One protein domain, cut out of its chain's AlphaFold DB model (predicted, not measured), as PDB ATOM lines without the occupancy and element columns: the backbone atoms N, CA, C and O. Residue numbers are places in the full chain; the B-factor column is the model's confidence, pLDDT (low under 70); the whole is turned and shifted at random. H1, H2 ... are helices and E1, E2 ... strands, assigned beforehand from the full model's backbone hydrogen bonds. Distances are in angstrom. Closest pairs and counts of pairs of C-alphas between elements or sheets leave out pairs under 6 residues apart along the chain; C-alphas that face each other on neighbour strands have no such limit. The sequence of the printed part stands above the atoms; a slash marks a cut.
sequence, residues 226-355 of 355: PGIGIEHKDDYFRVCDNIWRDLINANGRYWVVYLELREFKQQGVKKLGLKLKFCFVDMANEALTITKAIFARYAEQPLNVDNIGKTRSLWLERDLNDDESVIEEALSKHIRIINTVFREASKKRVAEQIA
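Overview. This is residues 226 to 355 of the 355 residues of an uncharacterized protein of BD1-7 clade bacterium (UniProt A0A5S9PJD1). A twisted sheet of five antiparallel strands is covered on one face by two helices, the long H3 running along the strands and the shorter H2 packed on H3 at a slant; this makes two layers, a sheet and the helices on one face of it. H3 makes much of the length, and residues 350 to 355 stick out beyond the body, while little H1 grazes the sheet. The printed part has 130 residues, with three named helices and five named strands in the order E1 E2 H1 E3 E4 H2 E5 H3; across the sheet the order is E1 E2 E3 E4 E5, and the class is mixed, helices and strands. It is compact, with a radius of gyration of the C-alphas of 15.6 A, yet elongated, spanning 56 by 34 by 30 A.

Arrangement. Start in the sheet with E3, residues 257 to 266, and E4, residues 269 to 279, an antiparallel hairpin in which N 260 and O 275 are 2.8 A apart, within hydrogen-bond range. On the other side of E3 find E2, residues 236 to 240, antiparallel, with N 237 and O 261 at 2.9 A. E1, residues 229 to 233, is an edge strand and forms a hairpin with E2, with N 231 and O 238 at 2.9 A. The other edge strand is E5, residues 311 to 320, antiparallel to E4, with N 276 and O 314 at 2.8 A. E3 bends by 53 degrees at residue 263, E4 by 60 degrees at 276 and E5 by 61 degrees at 316. H3, residues 324 to 354, is on the sheet at a height of 10.2 A, over E3 and E4, and runs along the strands, at 24 degrees to E3 on the local plane; the closest C-alphas of H3 and E3 are those of Leu 331 and Leu 259, 7.2 A apart. H2, residues 285 to 299, is on the sheet at a height of 10.1 A. With residues 290 to 294 alone it touches H3, at a steep tilt of 44 degrees, opposite ways; their closest C-alphas, of Ile 294 and Ile 338, are 6.4 A apart. H1, residues 242 to 248, only grazes the sheet. It touches residues 339 to 342 of H3, the closest C-alphas being those of Ile 243 and Asn 339, 7.4 A apart. Every O i to N i+4 pair is within hydrogen-bond range in H3, 10 of 11 in H2, and 1 of 3 in H1, where 3 of 4 O i to N i+3 pairs are.

Along the chain. Find C-alpha 229 at (-33.425, -26.166, 28.413), where E1 begins; E1, E2 and H1 follow one another over tight links. E3 measures 25.8 A from first to last C-alpha, E4 28.7 A, E5 23.0 A and H2 20.5 A. From C-alpha 324 at (-30.831, -31.112, 11.909), H3 runs 44.7 A to C-alpha 354 at (-54.822, -3.355, 37.404).

Size, cuts and confidence. The C-alphas farthest apart, of Gly 268 and Ala 355, are 58.4 A apart. The printed part has no cut, and the link from H2 to E5, 11 residues, is long. The mean pLDDT of the printed part is 79.0; look for values under 70 at residues 246 to 256 and 305 to 310, among others.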
ATOM      1  N   PRO A 226     -32.117 -18.451  23.157       88.44
ATOM      2  CA  PRO A 226     -31.269 -18.253  24.326       88.44
ATOM      3  C   PRO A 226     -31.964 -18.644  25.635       88.44
ATOM      4  O   PRO A 226     -33.019 -18.112  25.986       88.44
ATOM      5  N   GLY A 227     -31.340 -19.564  26.373       84.12
ATOM      6  CA  GLY A 227     -31.845 -20.070  27.647       84.12
ATOM      7  C   GLY A 227     -32.796 -21.264  27.540       84.12
ATOM      8  O   GLY A 227     -33.283 -21.729  28.568       84.12
ATOM      9  N   ILE A 228     -33.051 -21.800  26.345       90.06
ATOM     10  CA  ILE A 228     -33.792 -23.054  26.209       90.06
ATOM     11  C   ILE A 228     -33.105 -24.177  27.005       90.06
ATOM     12  O   ILE A 228     -31.887 -24.313  27.011       90.06
ATOM     13  N   GLY A 229     -33.888 -24.952  27.749       88.31
ATOM     14  CA  GLY A 229     -33.425 -26.166  28.413       88.31
ATOM     15  C   GLY A 229     -33.495 -27.337  27.456       88.31
ATOM     16  O   GLY A 229     -34.538 -27.550  26.837       88.31
ATOM     17  N   ILE A 230     -32.411 -28.096  27.368       88.19
ATOM     18  CA  ILE A 230     -32.283 -29.238  26.470       88.19
ATOM     19  C   ILE A 230     -31.942 -30.476  27.308       88.19
ATOM     20  O   ILE A 230     -31.159 -30.407  28.253       88.19
ATOM     21  N   GLU A 231     -32.599 -31.594  27.011       85.31
ATOM     22  CA  GLU A 231     -32.347 -32.902  27.621       85.31
ATOM     23  C   GLU A 231     -32.323 -33.948  26.506       85.31
ATOM     24  O   GLU A 231     -33.328 -34.131  25.819       85.31
ATOM     25  N   HIS A 232     -31.219 -34.673  26.347       78.69
ATOM     26  CA  HIS A 232     -31.121 -35.769  25.387       78.69
ATOM     27  C   HIS A 232     -30.715 -37.083  26.066       78.69
ATOM     28  O   HIS A 232     -29.978 -37.095  27.054       78.69
ATOM     29  N   LYS A 233     -31.243 -38.193  25.547       73.88
ATOM     30  CA  LYS A 233     -30.901 -39.584  25.878       73.88
ATOM     31  C   LYS A 233     -30.906 -40.413  24.596       73.88
ATOM     32  O   LYS A 233     -31.385 -39.934  23.573       73.88
ATOM     33  N   ASP A 234     -30.470 -41.665  24.690       64.50
ATOM     34  CA  ASP A 234     -30.359 -42.611  23.570       64.50
ATOM     35  C   ASP A 234     -31.631 -42.721  22.703       64.50
ATOM     36  O   ASP A 234     -31.545 -43.040  21.524       64.50
ATOM     37  N   ASP A 235     -32.821 -42.462  23.262       72.44
ATOM     38  CA  ASP A 235     -34.104 -42.618  22.568       72.44
ATOM     39  C   ASP A 235     -34.922 -41.322  22.399       72.44
ATOM     40  O   ASP A 235     -36.026 -41.369  21.841       72.44
ATOM     41  N   TYR A 236     -34.449 -40.172  22.897       84.31
ATOM     42  CA  TYR A 236     -35.162 -38.900  22.731       84.31
ATOM     43  C   TYR A 236     -34.288 -37.652  22.860       84.31
ATOM     44  O   TYR A 236     -33.336 -37.598  23.636       84.31
ATOM     45  N   PHE A 237     -34.750 -36.585  22.211       88.75
ATOM     46  CA  PHE A 237     -34.280 -35.216  22.382       88.75
ATOM     47  C   PHE A 237     -35.446 -34.330  22.834       88.75
ATOM     48  O   PHE A 237     -36.488 -34.265  22.178       88.75
ATOM     49  N   ARG A 238     -35.318 -33.663  23.982       91.00
ATOM     50  CA  ARG A 238     -36.349 -32.793  24.558       91.00
ATOM     51  C   ARG A 238     -35.871 -31.363  24.666       91.00
ATOM     52  O   ARG A 238     -34.754 -31.111  25.103       91.00
ATOM     53  N   VAL A 239     -36.785 -30.438  24.393       91.75
ATOM     54  CA  VAL A 239     -36.566 -29.008  24.610       91.75
ATOM     55  C   VAL A 239     -37.671 -28.389  25.464       91.75
ATOM     56  O   VAL A 239     -38.844 -28.777  25.389       91.75
ATOM     57  N   CYS A 240     -37.281 -27.419  26.289       89.62
ATOM     58  CA  CYS A 240     -38.144 -26.676  27.199       89.62
ATOM     59  C   CYS A 240     -37.686 -25.216  27.318       89.62
ATOM     60  O   CYS A 240     -36.622 -24.943  27.871       89.62
ATOM     61  N   ASP A 241     -38.486 -24.269  26.832       88.94
ATOM     62  CA  ASP A 241     -38.191 -22.836  26.954       88.94
ATOM     63  C   ASP A 241     -38.230 -22.373  28.428       88.94
ATOM     64  O   ASP A 241     -39.016 -22.872  29.242       88.94
ATOM     65  N   ASN A 242     -37.401 -21.389  28.783       83.50
ATOM     66  CA  ASN A 242     -37.383 -20.799  30.122       83.50
ATOM     67  C   ASN A 242     -38.740 -20.234  30.544       83.50
ATOM     68  O   ASN A 242     -39.117 -20.373  31.703       83.50
ATOM     69  N   ILE A 243     -39.517 -19.664  29.623       80.81
ATOM     70  CA  ILE A 243     -40.827 -19.118  29.999       80.81
ATOM     71  C   ILE A 243     -41.829 -20.227  30.359       80.81
ATOM     72  O   ILE A 243     -42.809 -19.975  31.055       80.81
ATOM     73  N   TRP A 244     -41.590 -21.465  29.906       82.38
ATOM     74  CA  TRP A 244     -42.358 -22.641  30.334       82.38
ATOM     75  C   TRP A 244     -41.870 -23.124  31.695       82.38
ATOM     76  O   TRP A 244     -42.667 -23.584  32.515       82.38
ATOM     77  N   ARG A 245     -40.560 -22.987  31.934       72.12
ATOM     78  CA  ARG A 245     -39.897 -23.273  33.207       72.12
ATOM     79  C   ARG A 245     -40.413 -22.378  34.333       72.12
ATOM     80  O   ARG A 245     -40.466 -22.828  35.464       72.12
ATOM     81  N   ASP A 246     -40.886 -21.168  34.059       65.12
ATOM     82  CA  ASP A 246     -41.443 -20.295  35.104       65.12
ATOM     83  C   ASP A 246     -42.772 -20.803  35.710       65.12
ATOM     84  O   ASP A 246     -43.159 -20.365  36.795       65.12
ATOM     85  N   LEU A 247     -43.432 -21.807  35.109       62.62
ATOM     86  CA  LEU A 247     -44.548 -22.531  35.750       62.62
ATOM     87  C   LEU A 247     -44.128 -23.341  36.994       62.62
ATOM     88  O   LEU A 247     -44.989 -23.893  37.677       62.62
ATOM     89  N   ILE A 248     -42.828 -23.442  37.288       63.97
ATOM     90  CA  ILE A 248     -42.245 -24.414  38.230       63.97
ATOM     91  C   ILE A 248     -42.316 -23.985  39.707       63.97
ATOM     92  O   ILE A 248     -42.057 -24.789  40.604       63.97
ATOM     93  N   ASN A 249     -42.681 -22.747  40.032       51.94
ATOM     94  CA  ASN A 249     -42.078 -22.138  41.222       51.94
ATOM     95  C   ASN A 249     -42.913 -22.017  42.510       51.94
ATOM     96  O   ASN A 249     -42.606 -21.167  43.338       51.94
ATOM     97  N   ALA A 250     -43.928 -22.857  42.745       46.66
ATOM     98  CA  ALA A 250     -44.596 -22.841  44.056       46.66
ATOM     99  C   ALA A 250     -43.981 -23.818  45.076       46.66
ATOM    100  O   ALA A 250     -43.788 -23.430  46.218       46.66
ATOM    101  N   ASN A 251     -43.653 -25.065  44.698       46.06
ATOM    102  CA  ASN A 251     -43.293 -26.118  45.673       46.06
ATOM    103  C   ASN A 251     -42.226 -27.129  45.187       46.06
ATOM    104  O   ASN A 251     -42.152 -28.246  45.698       46.06
ATOM    105  N   GLY A 252     -41.405 -26.779  44.189       51.03
ATOM    106  CA  GLY A 252     -40.276 -27.624  43.757       51.03
ATOM    107  C   GLY A 252     -40.677 -28.958  43.115       51.03
ATOM    108  O   GLY A 252     -39.952 -29.948  43.221       51.03
ATOM    109  N   ARG A 253     -41.844 -29.012  42.467       52.22
ATOM    110  CA  ARG A 253     -42.398 -30.233  41.883       52.22
ATOM    111  C   ARG A 253     -42.967 -29.964  40.476       52.22
ATOM    112  O   ARG A 253     -44.024 -29.367  40.337       52.22
ATOM    113  N   TYR A 254     -42.244 -30.509  39.488       60.16
ATOM    114  CA  TYR A 254     -42.597 -30.840  38.091       60.16
ATOM    115  C   TYR A 254     -42.518 -29.780  36.984       60.16
ATOM    116  O   TYR A 254     -42.880 -28.620  37.120       60.16
ATOM    117  N   TRP A 255     -42.062 -30.281  35.833       60.97
ATOM    118  CA  TRP A 255     -41.987 -29.633  34.531       60.97
ATOM    119  C   TRP A 255     -43.256 -29.945  33.733       60.97
ATOM    120  O   TRP A 255     -43.643 -31.107  33.647       60.97
ATOM    121  N   VAL A 256     -43.896 -28.942  33.139       68.88
ATOM    122  CA  VAL A 256     -45.297 -29.070  32.703       68.88
ATOM    123  C   VAL A 256     -45.456 -29.270  31.192       68.88
ATOM    124  O   VAL A 256     -46.409 -29.926  30.770       68.88
ATOM    125  N   VAL A 257     -44.527 -28.769  30.371       83.75
ATOM    126  CA  VAL A 257     -44.607 -28.839  28.903       83.75
ATOM    127  C   VAL A 257     -43.228 -29.090  28.304       83.75
ATOM    128  O   VAL A 257     -42.268 -28.409  28.654       83.75
ATOM    129  N   TYR A 258     -43.150 -30.035  27.372       89.38
ATOM    130  CA  TYR A 258     -41.954 -30.315  26.586       89.38
ATOM    131  C   TYR A 258     -42.307 -30.534  25.127       89.38
ATOM    132  O   TYR A 258     -43.340 -31.130  24.813       89.38
ATOM    133  N   LEU A 259     -41.387 -30.159  24.251       92.88
ATOM    134  CA  LEU A 259     -41.314 -30.742  22.922       92.88
ATOM    135  C   LEU A 259     -40.321 -31.903  22.984       92.88
ATOM    136  O   LEU A 259     -39.190 -31.720  23.417       92.88
ATOM    137  N   GLU A 260     -40.768 -33.099  22.621       93.06
ATOM    138  CA  GLU A 260     -39.989 -34.340  22.626       93.06
ATOM    139  C   GLU A 260     -39.899 -34.860  21.192       93.06
ATOM    140  O   GLU A 260     -40.897 -35.318  20.634       93.06
ATOM    141  N   LEU A 261     -38.710 -34.796  20.605       92.19
ATOM    142  CA  LEU A 261     -38.360 -35.559  19.421       92.19
ATOM    143  C   LEU A 261     -37.987 -36.973  19.870       92.19
ATOM    144  O   LEU A 261     -37.186 -37.152  20.788       92.19
ATOM    145  N   ARG A 262     -38.600 -37.982  19.262       89.75
ATOM    146  CA  ARG A 262     -38.376 -39.378  19.635       89.75
ATOM    147  C   ARG A 262     -38.349 -40.265  18.404       89.75
ATOM    148  O   ARG A 262     -39.221 -40.156  17.537       89.75
ATOM    149  N   GLU A 263     -37.393 -41.185  18.391       86.38
ATOM    150  CA  GLU A 263     -37.354 -42.270  17.420       86.38
ATOM    151  C   GLU A 263     -38.508 -43.246  17.656       86.38
ATOM    152  O   GLU A 263     -38.831 -43.638  18.782       86.38
ATOM    153  N   PHE A 264     -39.142 -43.678  16.575       83.50
ATOM    154  CA  PHE A 264     -40.107 -44.762  16.596       83.50
ATOM    155  C   PHE A 264     -39.947 -45.643  15.358       83.50
ATOM    156  O   PHE A 264     -39.376 -45.243  14.346       83.50
ATOM    157  N   LYS A 265     -40.441 -46.880  15.444       78.69
ATOM    158  CA  LYS A 265     -40.439 -47.815  14.318       78.69
ATOM    159  C   LYS A 265     -41.815 -47.845  13.672       78.69
ATOM    160  O   LYS A 265     -42.808 -48.098  14.354       78.69
ATOM    161  N   GLN A 266     -41.862 -47.661  12.359       77.69
ATOM    162  CA  GLN A 266     -43.061 -47.855  11.549       77.69
ATOM    163  C   GLN A 266     -42.722 -48.805  10.407       77.69
ATOM    164  O   GLN A 266     -41.830 -48.533   9.612       77.69
ATOM    165  N   GLN A 267     -43.405 -49.956  10.360       78.69
ATOM    166  CA  GLN A 267     -43.154 -51.007   9.360       78.69
ATOM    167  C   GLN A 267     -41.677 -51.455   9.294       78.69
ATOM    168  O   GLN A 267     -41.152 -51.755   8.230       78.69
ATOM    169  N   GLY A 268     -40.989 -51.481  10.441       70.38
ATOM    170  CA  GLY A 268     -39.578 -51.877  10.534       70.38
ATOM    171  C   GLY A 268     -38.571 -50.775  10.190       70.38
ATOM    172  O   GLY A 268     -37.392 -50.939  10.487       70.38
ATOM    173  N   VAL A 269     -39.023 -49.636   9.660       67.38
ATOM    174  CA  VAL A 269     -38.173 -48.479   9.344       67.38
ATOM    175  C   VAL A 269     -38.119 -47.535  10.547       67.38
ATOM    176  O   VAL A 269     -39.153 -47.249  11.162       67.38
ATOM    177  N   LYS A 270     -36.915 -47.066  10.902       74.00
ATOM    178  CA  LYS A 270     -36.727 -46.010  11.908       74.00
ATOM    179  C   LYS A 270     -37.259 -44.679  11.366       74.00
ATOM    180  O   LYS A 270     -36.979 -44.311  10.229       74.00
ATOM    181  N   LYS A 271     -38.048 -43.981  12.178       83.56
ATOM    182  CA  LYS A 271     -38.656 -42.684  11.875       83.56
ATOM    183  C   LYS A 271     -38.534 -41.770  13.083       83.56
ATOM    184  O   LYS A 271     -38.562 -42.240  14.221       83.56
ATOM    185  N   LEU A 272     -38.464 -40.468  12.837       88.12
ATOM    186  CA  LEU A 272     -38.542 -39.464  13.887       88.12
ATOM    187  C   LEU A 272     -39.938 -38.881  13.951       88.12
ATOM    188  O   LEU A 272     -40.628 -38.711  12.942       88.12
ATOM    189  N   GLY A 273     -40.370 -38.538  15.154       91.94
ATOM    190  CA  GLY A 273     -41.556 -37.720  15.287       91.94
ATOM    191  C   GLY A 273     -41.507 -36.838  16.511       91.94
ATOM    192  O   GLY A 273     -40.870 -37.144  17.521       91.94
ATOM    193  N   LEU A 274     -42.203 -35.720  16.375       93.00
ATOM    194  CA  LEU A 274     -42.232 -34.657  17.350       93.00
ATOM    195  C   LEU A 274     -43.521 -34.746  18.153       93.00
ATOM    196  O   LEU A 274     -44.630 -34.761  17.607       93.00
ATOM    197  N   LYS A 275     -43.369 -34.783  19.471       93.44
ATOM    198  CA  LYS A 275     -44.471 -34.811  20.419       93.44
ATOM    199  C   LYS A 275     -44.479 -33.569  21.279       93.44
ATOM    200  O   LYS A 275     -43.449 -33.147  21.792       93.44
ATOM    201  N   LEU A 276     -45.673 -33.065  21.540       90.00
ATOM    202  CA  LEU A 276     -45.921 -32.183  22.665       90.00
ATOM    203  C   LEU A 276     -46.266 -33.036  23.876       90.00
ATOM    204  O   LEU A 276     -47.248 -33.779  23.850       90.00
ATOM    205  N   LYS A 277     -45.466 -32.949  24.929       87.81
ATOM    206  CA  LYS A 277     -45.617 -33.748  26.139       87.81
ATOM    207  C   LYS A 277     -45.987 -32.862  27.313       87.81
ATOM    208  O   LYS A 277     -45.393 -31.813  27.526       87.81
ATOM    209  N   PHE A 278     -46.949 -33.338  28.085       81.31
ATOM    210  CA  PHE A 278     -47.457 -32.697  29.281       81.31
ATOM    211  C   PHE A 278     -47.274 -33.650  30.457       81.31
ATOM    212  O   PHE A 278     -47.767 -34.783  30.409       81.31
ATOM    213  N   CYS A 279     -46.591 -33.213  31.509       74.38
ATOM    214  CA  CYS A 279     -46.452 -33.996  32.735       74.38
ATOM    215  C   CYS A 279     -47.358 -33.392  33.813       74.38
ATOM    216  O   CYS A 279     -47.228 -32.224  34.169       74.38
ATOM    217  N   PHE A 280     -48.306 -34.196  34.299       68.94
ATOM    218  CA  PHE A 280     -49.338 -33.778  35.244       68.94
ATOM    219  C   PHE A 280     -48.988 -34.311  36.619       68.94
ATOM    220  O   PHE A 280     -49.236 -35.480  36.914       68.94
ATOM    221  N   VAL A 281     -48.428 -33.455  37.464       59.88
ATOM    222  CA  VAL A 281     -48.379 -33.733  38.895       59.88
ATOM    223  C   VAL A 281     -48.538 -32.417  39.652       59.88
ATOM    224  O   VAL A 281     -47.790 -31.477  39.405       59.88
ATOM    225  N   ASP A 282     -49.547 -32.355  40.524       61.53
ATOM    226  CA  ASP A 282     -49.816 -31.249  41.458       61.53
ATOM    227  C   ASP A 282     -49.759 -29.839  40.833       61.53
ATOM    228  O   ASP A 282     -49.189 -28.905  41.399       61.53
ATOM    229  N   MET A 283     -50.347 -29.669  39.642       64.69
ATOM    230  CA  MET A 283     -50.331 -28.384  38.941       64.69
ATOM    231  C   MET A 283     -51.162 -27.315  39.652       64.69
ATOM    232  O   MET A 283     -52.337 -27.518  39.954       64.69
ATOM    233  N   ALA A 284     -50.584 -26.123  39.804       68.12
ATOM    234  CA  ALA A 284     -51.342 -24.931  40.166       68.12
ATOM    235  C   ALA A 284     -52.411 -24.609  39.098       68.12
ATOM    236  O   ALA A 284     -52.217 -24.860  37.905       68.12
ATOM    237  N   ASN A 285     -53.522 -23.985  39.506       72.19
ATOM    238  CA  ASN A 285     -54.642 -23.642  38.615       72.19
ATOM    239  C   ASN A 285     -54.227 -22.797  37.390       72.19
ATOM    240  O   ASN A 285     -54.797 -22.941  36.306       72.19
ATOM    241  N   GLU A 286     -53.217 -21.936  37.538       72.06
ATOM    242  CA  GLU A 286     -52.661 -21.121  36.447       72.06
ATOM    243  C   GLU A 286     -51.957 -21.998  35.393       72.06
ATOM    244  O   GLU A 286     -52.273 -21.914  34.204       72.06
ATOM    245  N   ALA A 287     -51.095 -22.925  35.828       74.44
ATOM    246  CA  ALA A 287     -50.414 -23.884  34.952       74.44
ATOM    247  C   ALA A 287     -51.407 -24.800  34.221       74.44
ATOM    248  O   ALA A 287     -51.242 -25.088  33.033       74.44
ATOM    249  N   LEU A 288     -52.486 -25.197  34.902       76.94
ATOM    250  CA  LEU A 288     -53.570 -25.979  34.314       76.94
ATOM    251  C   LEU A 288     -54.294 -25.213  33.198       76.94
ATOM    252  O   LEU A 288     -54.610 -25.782  32.153       76.94
ATOM    253  N   THR A 289     -54.545 -23.920  33.407       80.00
ATOM    254  CA  THR A 289     -55.223 -23.053  32.433       80.00
ATOM    255  C   THR A 289     -54.373 -22.864  31.180       80.00
ATOM    256  O   THR A 289     -54.869 -23.049  30.067       80.00
ATOM    257  N   ILE A 290     -53.080 -22.580  31.354       81.94
ATOM    258  CA  ILE A 290     -52.126 -22.447  30.245       81.94
ATOM    259  C   ILE A 290     -51.998 -23.775  29.488       81.94
ATOM    260  O   ILE A 290     -52.094 -23.800  28.263       81.94
ATOM    261  N   THR A 291     -51.890 -24.897  30.202       80.25
ATOM    262  CA  THR A 291     -51.825 -26.239  29.603       80.25
ATOM    263  C   THR A 291     -53.061 -26.557  28.763       80.25
ATOM    264  O   THR A 291     -52.935 -27.023  27.630       80.25
ATOM    265  N   LYS A 292     -54.264 -26.263  29.274       81.56
ATOM    266  CA  LYS A 292     -55.520 -26.424  28.523       81.56
ATOM    267  C   LYS A 292     -55.545 -25.549  27.270       81.56
ATOM    268  O   LYS A 292     -55.961 -26.032  26.219       81.56
ATOM    269  N   ALA A 293     -55.078 -24.303  27.363       85.69
ATOM    270  CA  ALA A 293     -55.009 -23.391  26.225       85.69
ATOM    271  C   ALA A 293     -54.037 -23.892  25.148       85.69
ATOM    272  O   ALA A 293     -54.393 -23.912  23.973       85.69
ATOM    273  N   ILE A 294     -52.850 -24.371  25.537       86.44
ATOM    274  CA  ILE A 294     -51.889 -24.986  24.610       86.44
ATOM    275  C   ILE A 294     -52.513 -26.221  23.956       86.44
ATOM    276  O   ILE A 294     -52.476 -26.354  22.738       86.44
ATOM    277  N   PHE A 295     -53.118 -27.115  24.739       85.19
ATOM    278  CA  PHE A 295     -53.725 -28.335  24.211       85.19
ATOM    279  C   PHE A 295     -54.853 -28.035  23.215       85.19
ATOM    280  O   PHE A 295     -54.912 -28.653  22.154       85.19
ATOM    281  N   ALA A 296     -55.705 -27.050  23.512       84.75
ATOM    282  CA  ALA A 296     -56.790 -26.625  22.630       84.75
ATOM    283  C   ALA A 296     -56.289 -26.087  21.278       84.75
ATOM    284  O   ALA A 296     -56.986 -26.233  20.279       84.75
ATOM    285  N   ARG A 297     -55.074 -25.518  21.220       87.75
ATOM    286  CA  ARG A 297     -54.453 -25.092  19.952       87.75
ATOM    287  C   ARG A 297     -54.081 -26.267  19.041       87.75
ATOM    288  O   ARG A 297     -53.939 -26.043  17.846       87.75
ATOM    289  N   TYR A 298     -53.912 -27.477  19.581       85.38
ATOM    290  CA  TYR A 298     -53.412 -28.635  18.828       85.38
ATOM    291  C   TYR A 298     -54.423 -29.767  18.647       85.38
ATOM    292  O   TYR A 298     -54.395 -30.436  17.623       85.38
ATOM    293  N   ALA A 299     -55.276 -30.034  19.634       77.62
ATOM    294  CA  ALA A 299     -56.075 -31.259  19.661       77.62
ATOM    295  C   ALA A 299     -57.528 -31.090  19.192       77.62
ATOM    296  O   ALA A 299     -58.287 -32.050  19.298       77.62
ATOM    297  N   GLU A 300     -57.935 -29.885  18.769       71.62
ATOM    298  CA  GLU A 300     -59.311 -29.504  18.368       71.62
ATOM    299  C   GLU A 300     -60.421 -29.817  19.402       71.62
ATOM    300  O   GLU A 300     -61.586 -29.483  19.204       71.62
ATOM    301  N   GLN A 301     -60.070 -30.417  20.540       69.25
ATOM    302  CA  GLN A 301     -60.960 -30.848  21.606       69.25
ATOM    303  C   GLN A 301     -60.445 -30.359  22.962       69.25
ATOM    304  O   GLN A 301     -59.229 -30.294  23.191       69.25
ATOM    305  N   PRO A 302     -61.355 -30.043  23.901       68.50
ATOM    306  CA  PRO A 302     -60.971 -29.630  25.237       68.50
ATOM    307  C   PRO A 302     -60.269 -30.766  25.983       68.50
ATOM    308  O   PRO A 302     -60.689 -31.925  25.986       68.50
ATOM    309  N   LEU A 303     -59.189 -30.404  26.667       72.19
ATOM    310  CA  LEU A 303     -58.434 -31.314  27.507       72.19
ATOM    311  C   LEU A 303     -59.232 -31.658  28.777       72.19
ATOM    312  O   LEU A 303     -59.291 -30.851  29.707       72.19
ATOM    313  N   ASN A 304     -59.811 -32.860  28.842       71.56
ATOM    314  CA  ASN A 304     -60.323 -33.401  30.104       71.56
ATOM    315  C   ASN A 304     -59.134 -33.830  30.968       71.56
ATOM    316  O   ASN A 304     -58.501 -34.837  30.660       71.56
ATOM    317  N   VAL A 305     -58.838 -33.034  31.994       64.69
ATOM    318  CA  VAL A 305     -57.696 -33.183  32.908       64.69
ATOM    319  C   VAL A 305     -57.925 -34.210  34.010       64.69
ATOM    320  O   VAL A 305     -56.954 -34.803  34.465       64.69
ATOM    321  N   ASP A 306     -59.181 -34.496  34.353       64.69
ATOM    322  CA  ASP A 306     -59.539 -35.450  35.413       64.69
ATOM    323  C   ASP A 306     -59.269 -36.905  34.995       64.69
ATOM    324  O   ASP A 306     -59.084 -37.782  35.831       64.69
ATOM    325  N   ASN A 307     -59.181 -37.154  33.683       60.19
ATOM    326  CA  ASN A 307     -58.920 -38.470  33.095       60.19
ATOM    327  C   ASN A 307     -57.486 -38.638  32.570       60.19
ATOM    328  O   ASN A 307     -57.203 -39.570  31.814       60.19
ATOM    329  N   ILE A 308     -56.574 -37.725  32.904       60.06
ATOM    330  CA  ILE A 308     -55.185 -37.803  32.448       60.06
ATOM    331  C   ILE A 308     -54.361 -38.474  33.536       60.06
ATOM    332  O   ILE A 308     -54.334 -38.014  34.670       60.06
ATOM    333  N   GLY A 309     -53.670 -39.564  33.188       61.56
ATOM    334  CA  GLY A 309     -52.652 -40.149  34.064       61.56
ATOM    335  C   GLY A 309     -51.476 -39.187  34.316       61.56
ATOM    336  O   GLY A 309     -51.531 -37.999  34.026       61.56
ATOM    337  N   LYS A 310     -50.335 -39.699  34.791       67.19
ATOM    338  CA  LYS A 310     -49.153 -38.862  35.110       67.19
ATOM    339  C   LYS A 310     -48.592 -38.067  33.915       67.19
ATOM    340  O   LYS A 310     -47.870 -37.087  34.093       67.19
ATOM    341  N   THR A 311     -48.870 -38.491  32.683       71.19
ATOM    342  CA  THR A 311     -48.326 -37.868  31.469       71.19
ATOM    343  C   THR A 311     -49.307 -37.995  30.311       71.19
ATOM    344  O   THR A 311     -49.906 -39.052  30.116       71.19
ATOM    345  N   ARG A 312     -49.420 -36.945  29.493       80.81
ATOM    346  CA  ARG A 312     -50.106 -36.973  28.193       80.81
ATOM    347  C   ARG A 312     -49.160 -36.506  27.102       80.81
ATOM    348  O   ARG A 312     -48.299 -35.671  27.347       80.81
ATOM    349  N   SER A 313     -49.327 -37.025  25.891       85.19
ATOM    350  CA  SER A 313     -48.595 -36.528  24.727       85.19
ATOM    351  C   SER A 313     -49.511 -36.382  23.517       85.19
ATOM    352  O   SER A 313     -50.502 -37.103  23.401       85.19
ATOM    353  N   LEU A 314     -49.180 -35.435  22.646       86.94
ATOM    354  CA  LEU A 314     -49.789 -35.221  21.340       86.94
ATOM    355  C   LEU A 314     -48.711 -35.352  20.279       86.94
ATOM    356  O   LEU A 314     -47.626 -34.802  20.444       86.94
ATOM    357  N   TRP A 315     -49.014 -36.045  19.189       89.19
ATOM    358  CA  TRP A 315     -48.167 -35.988  18.005       89.19
ATOM    359  C   TRP A 315     -48.394 -34.653  17.314       89.19
ATOM    360  O   TRP A 315     -49.533 -34.312  17.005       89.19
ATOM    361  N   LEU A 316     -47.313 -33.914  17.110       90.12
ATOM    362  CA  LEU A 316     -47.326 -32.664  16.366       90.12
ATOM    363  C   LEU A 316     -46.933 -32.918  14.918       90.12
ATOM    364  O   LEU A 316     -47.641 -32.509  14.005       90.12
ATOM    365  N   GLU A 317     -45.838 -33.654  14.735       91.75
ATOM    366  CA  GLU A 317     -45.305 -34.024  13.429       91.75
ATOM    367  C   GLU A 317     -44.865 -35.493  13.463       91.75
ATOM    368  O   GLU A 317     -44.402 -36.001  14.494       91.75
ATOM    369  N   ARG A 318     -45.058 -36.200  12.349       89.00
ATOM    370  CA  ARG A 318     -44.667 -37.602  12.162       89.00
ATOM    371  C   ARG A 318     -43.784 -37.722  10.935       89.00
ATOM    372  O   ARG A 318     -43.915 -36.917  10.020       89.00
ATOM    373  N   ASP A 319     -42.951 -38.757  10.935       87.06
ATOM    374  CA  ASP A 319     -42.080 -39.099   9.812       87.06
ATOM    375  C   ASP A 319     -41.130 -37.956   9.430       87.06
ATOM    376  O   ASP A 319     -40.869 -37.718   8.253       87.06
ATOM    377  N   LEU A 320     -40.610 -37.254  10.440       87.62
ATOM    378  CA  LEU A 320     -39.587 -36.236  10.247       87.62
ATOM    379  C   LEU A 320     -38.327 -36.881   9.669       87.62
ATOM    380  O   LEU A 320     -37.918 -37.966  10.096       87.62
ATOM    381  N   ASN A 321     -37.726 -36.190   8.703       82.25
ATOM    382  CA  ASN A 321     -36.399 -36.540   8.229       82.25
ATOM    383  C   ASN A 321     -35.392 -36.301   9.346       82.25
ATOM    384  O   ASN A 321     -35.513 -35.339  10.108       82.25
ATOM    385  N   ASP A 322     -34.397 -37.172   9.394       77.88
ATOM    386  CA  ASP A 322     -33.287 -37.057  10.323       77.88
ATOM    387  C   ASP A 322     -32.244 -36.060   9.802       77.88
ATOM    388  O   ASP A 322     -31.137 -36.410   9.410       77.88
ATOM    389  N   ASP A 323     -32.679 -34.805   9.691       82.38
ATOM    390  CA  ASP A 323     -31.884 -33.660   9.260       82.38
ATOM    391  C   ASP A 323     -31.997 -32.563  10.320       82.38
ATOM    392  O   ASP A 323     -33.099 -32.167  10.714       82.38
ATOM    393  N   GLU A 324     -30.859 -32.039  10.778       82.06
ATOM    394  CA  GLU A 324     -30.831 -31.112  11.909       82.06
ATOM    395  C   GLU A 324     -31.566 -29.798  11.597       82.06
ATOM    396  O   GLU A 324     -32.108 -29.163  12.500       82.06
ATOM    397  N   SER A 325     -31.611 -29.380  10.328       83.94
ATOM    398  CA  SER A 325     -32.305 -28.157   9.910       83.94
ATOM    399  C   SER A 325     -33.815 -28.349   9.867       83.94
ATOM    400  O   SER A 325     -34.547 -27.475  10.333       83.94
ATOM    401  N   VAL A 326     -34.277 -29.497   9.366       87.12
ATOM    402  CA  VAL A 326     -35.700 -29.872   9.389       87.12
ATOM    403  C   VAL A 326     -36.196 -29.974  10.831       87.12
ATOM    404  O   VAL A 326     -37.257 -29.444  11.169       87.12
ATOM    405  N   ILE A 327     -35.406 -30.603  11.705       90.12
ATOM    406  CA  ILE A 327     -35.731 -30.734  13.127       90.12
ATOM    407  C   ILE A 327     -35.762 -29.357  13.811       90.12
ATOM    408  O   ILE A 327     -36.719 -29.058  14.530       90.12
ATOM    409  N   GLU A 328     -34.758 -28.499  13.583       90.75
ATOM    410  CA  GLU A 328     -34.719 -27.140  14.145       90.75
ATOM    411  C   GLU A 328     -35.943 -26.317  13.719       90.75
ATOM    412  O   GLU A 328     -36.545 -25.622  14.546       90.75
ATOM    413  N   GLU A 329     -36.331 -26.394  12.444       92.19
ATOM    414  CA  GLU A 329     -37.491 -25.679  11.916       92.19
ATOM    415  C   GLU A 329     -38.786 -26.135  12.601       92.19
ATOM    416  O   GLU A 329     -39.554 -25.297  13.096       92.19
ATOM    417  N   ALA A 330     -38.994 -27.452  12.705       93.12
ATOM    418  CA  ALA A 330     -40.153 -28.037  13.374       93.12
ATOM    419  C   ALA A 330     -40.216 -27.627  14.856       93.12
ATOM    420  O   ALA A 330     -41.246 -27.137  15.337       93.12
ATOM    421  N   LEU A 331     -39.101 -27.739  15.585       93.19
ATOM    422  CA  LEU A 331     -39.021 -27.317  16.985       93.19
ATOM    423  C   LEU A 331     -39.311 -25.819  17.133       93.19
ATOM    424  O   LEU A 331     -40.165 -25.430  17.930       93.19
ATOM    425  N   SER A 332     -38.671 -24.974  16.324       94.00
ATOM    426  CA  SER A 332     -38.825 -23.517  16.373       94.00
ATOM    427  C   SER A 332     -40.256 -23.065  16.089       94.00
ATOM    428  O   SER A 332     -40.774 -22.165  16.759       94.00
ATOM    429  N   LYS A 333     -40.928 -23.697  15.123       94.50
ATOM    430  CA  LYS A 333     -42.347 -23.469  14.826       94.50
ATOM    431  C   LYS A 333     -43.210 -23.703  16.065       94.50
ATOM    432  O   LYS A 333     -44.009 -22.837  16.433       94.50
ATOM    433  N   HIS A 334     -43.035 -24.837  16.737       95.00
ATOM    434  CA  HIS A 334     -43.862 -25.186  17.888       95.00
ATOM    435  C   HIS A 334     -43.505 -24.397  19.151       95.00
ATOM    436  O   HIS A 334     -44.417 -24.010  19.886       95.00
ATOM    437  N   ILE A 335     -42.229 -24.048  19.349       93.81
ATOM    438  CA  ILE A 335     -41.803 -23.130  20.415       93.81
ATOM    439  C   ILE A 335     -42.532 -21.789  20.282       93.81
ATOM    440  O   ILE A 335     -43.111 -21.305  21.253       93.81
ATOM    441  N   ARG A 336     -42.597 -21.206  19.074       93.94
ATOM    442  CA  ARG A 336     -43.307 -19.932  18.830       93.94
ATOM    443  C   ARG A 336     -44.786 -20.002  19.198       93.94
ATOM    444  O   ARG A 336     -45.301 -19.074  19.828       93.94
ATOM    445  N   ILE A 337     -45.465 -21.081  18.812       91.75
ATOM    446  CA  ILE A 337     -46.893 -21.272  19.104       91.75
ATOM    447  C   ILE A 337     -47.110 -21.330  20.616       91.75
ATOM    448  O   ILE A 337     -47.949 -20.601  21.145       91.75
ATOM    449  N   ILE A 338     -46.325 -22.146  21.321       91.00
ATOM    450  CA  ILE A 338     -46.436 -22.293  22.775       91.00
ATOM    451  C   ILE A 338     -46.117 -20.956  23.458       91.00
ATOM    452  O   ILE A 338     -46.917 -20.472  24.257       91.00
ATOM    453  N   ASN A 339     -45.025 -20.293  23.069       91.00
ATOM    454  CA  ASN A 339     -44.621 -19.002  23.630       91.00
ATOM    455  C   ASN A 339     -45.683 -17.913  23.450       91.00
ATOM    456  O   ASN A 339     -45.838 -17.045  24.309       91.00
ATOM    457  N   THR A 340     -46.442 -17.963  22.356       91.31
ATOM    458  CA  THR A 340     -47.560 -17.042  22.123       91.31
ATOM    459  C   THR A 340     -48.654 -17.230  23.171       91.31
ATOM    460  O   THR A 340     -49.076 -16.248  23.780       91.31
ATOM    461  N   VAL A 341     -49.044 -18.476  23.460       88.62
ATOM    462  CA  VAL A 341     -50.056 -18.786  24.485       88.62
ATOM    463  C   VAL A 341     -49.605 -18.323  25.872       88.62
ATOM    464  O   VAL A 341     -50.386 -17.726  26.612       88.62
ATOM    465  N   PHE A 342     -48.331 -18.531  26.212       86.31
ATOM    466  CA  PHE A 342     -47.763 -18.045  27.472       86.31
ATOM    467  C   PHE A 342     -47.840 -16.520  27.595       86.31
ATOM    468  O   PHE A 342     -48.321 -15.999  28.599       86.31
ATOM    469  N   ARG A 343     -47.433 -15.789  26.552       86.56
ATOM    470  CA  ARG A 343     -47.477 -14.318  26.545       86.56
ATOM    471  C   ARG A 343     -48.906 -13.776  26.628       86.56
ATOM    472  O   ARG A 343     -49.127 -12.758  27.282       86.56
ATOM    473  N   GLU A 344     -49.867 -14.429  25.972       87.19
ATOM    474  CA  GLU A 344     -51.297 -14.098  26.074       87.19
ATOM    475  C   GLU A 344     -51.798 -14.255  27.520       87.19
ATOM    476  O   GLU A 344     -52.442 -13.347  28.050       87.19
ATOM    477  N   ALA A 345     -51.437 -15.358  28.186       81.62
ATOM    478  CA  ALA A 345     -51.798 -15.606  29.579       81.62
ATOM    479  C   ALA A 345     -51.185 -14.569  30.539       81.62
ATOM    480  O   ALA A 345     -51.896 -14.013  31.379       81.62
ATOM    481  N   SER A 346     -49.899 -14.231  30.375       76.88
ATOM    482  CA  SER A 346     -49.233 -13.220  31.208       76.88
ATOM    483  C   SER A 346     -49.860 -11.829  31.066       76.88
ATOM    484  O   SER A 346     -50.038 -11.132  32.062       76.88
ATOM    485  N   LYS A 347     -50.243 -11.416  29.847       80.56
ATOM    486  CA  LYS A 347     -50.918 -10.124  29.617       80.56
ATOM    487  C   LYS A 347     -52.275 -10.050  30.311       80.56
ATOM    488  O   LYS A 347     -52.596  -9.021  30.901       80.56
ATOM    489  N   LYS A 348     -53.055 -11.136  30.255       76.12
ATOM    490  CA  LYS A 348     -54.361 -11.220  30.921       76.12
ATOM    491  C   LYS A 348     -54.226 -11.043  32.436       76.12
ATOM    492  O   LYS A 348     -54.963 -10.256  33.017       76.12
ATOM    493  N   ARG A 349     -53.222 -11.678  33.044       69.88
ATOM    494  CA  ARG A 349     -52.922 -11.544  34.475       69.88
ATOM    495  C   ARG A 349     -52.585 -10.109  34.885       69.88
ATOM    496  O   ARG A 349     -53.070  -9.643  35.907       69.88
ATOM    497  N   VAL A 350     -51.775  -9.399  34.097       64.38
ATOM    498  CA  VAL A 350     -51.446  -7.988  34.381       64.38
ATOM    499  C   VAL A 350     -52.693  -7.104  34.290       64.38
ATOM    500  O   VAL A 350     -52.883  -6.236  35.134       64.38
ATOM    501  N   ALA A 351     -53.570  -7.344  33.312       65.88
ATOM    502  CA  ALA A 351     -54.823  -6.600  33.183       65.88
ATOM    503  C   ALA A 351     -55.785  -6.846  34.363       65.88
ATOM    504  O   ALA A 351     -56.386  -5.898  34.855       65.88
ATOM    505  N   GLU A 352     -55.887  -8.088  34.849       70.94
ATOM    506  CA  GLU A 352     -56.709  -8.461  36.016       70.94
ATOM    507  C   GLU A 352     -56.162  -7.934  37.354       70.94
ATOM    508  O   GLU A 352     -56.912  -7.847  38.314       70.94
ATOM    509  N   GLN A 353     -54.873  -7.586  37.436       62.84
ATOM    510  CA  GLN A 353     -54.269  -6.981  38.634       62.84
ATOM    511  C   GLN A 353     -54.397  -5.450  38.679       62.84
ATOM    512  O   GLN A 353     -54.186  -4.856  39.735       62.84
ATOM    513  N   ILE A 354     -54.674  -4.814  37.537       62.28
ATOM    514  CA  ILE A 354     -54.822  -3.355  37.404       62.28
ATOM    515  C   ILE A 354     -56.301  -2.929  37.492       62.28
ATOM    516  O   ILE A 354     -56.575  -1.782  37.845       62.28
ATOM    517  N   ALA A 355     -57.228  -3.831  37.157       55.00
ATOM    518  CA  ALA A 355     -58.676  -3.660  37.305       55.00
ATOM    519  C   ALA A 355     -59.133  -3.977  38.735       55.00
ATOM    520  O   ALA A 355     -60.076  -3.294  39.197       55.00
TER     521      ALA A 355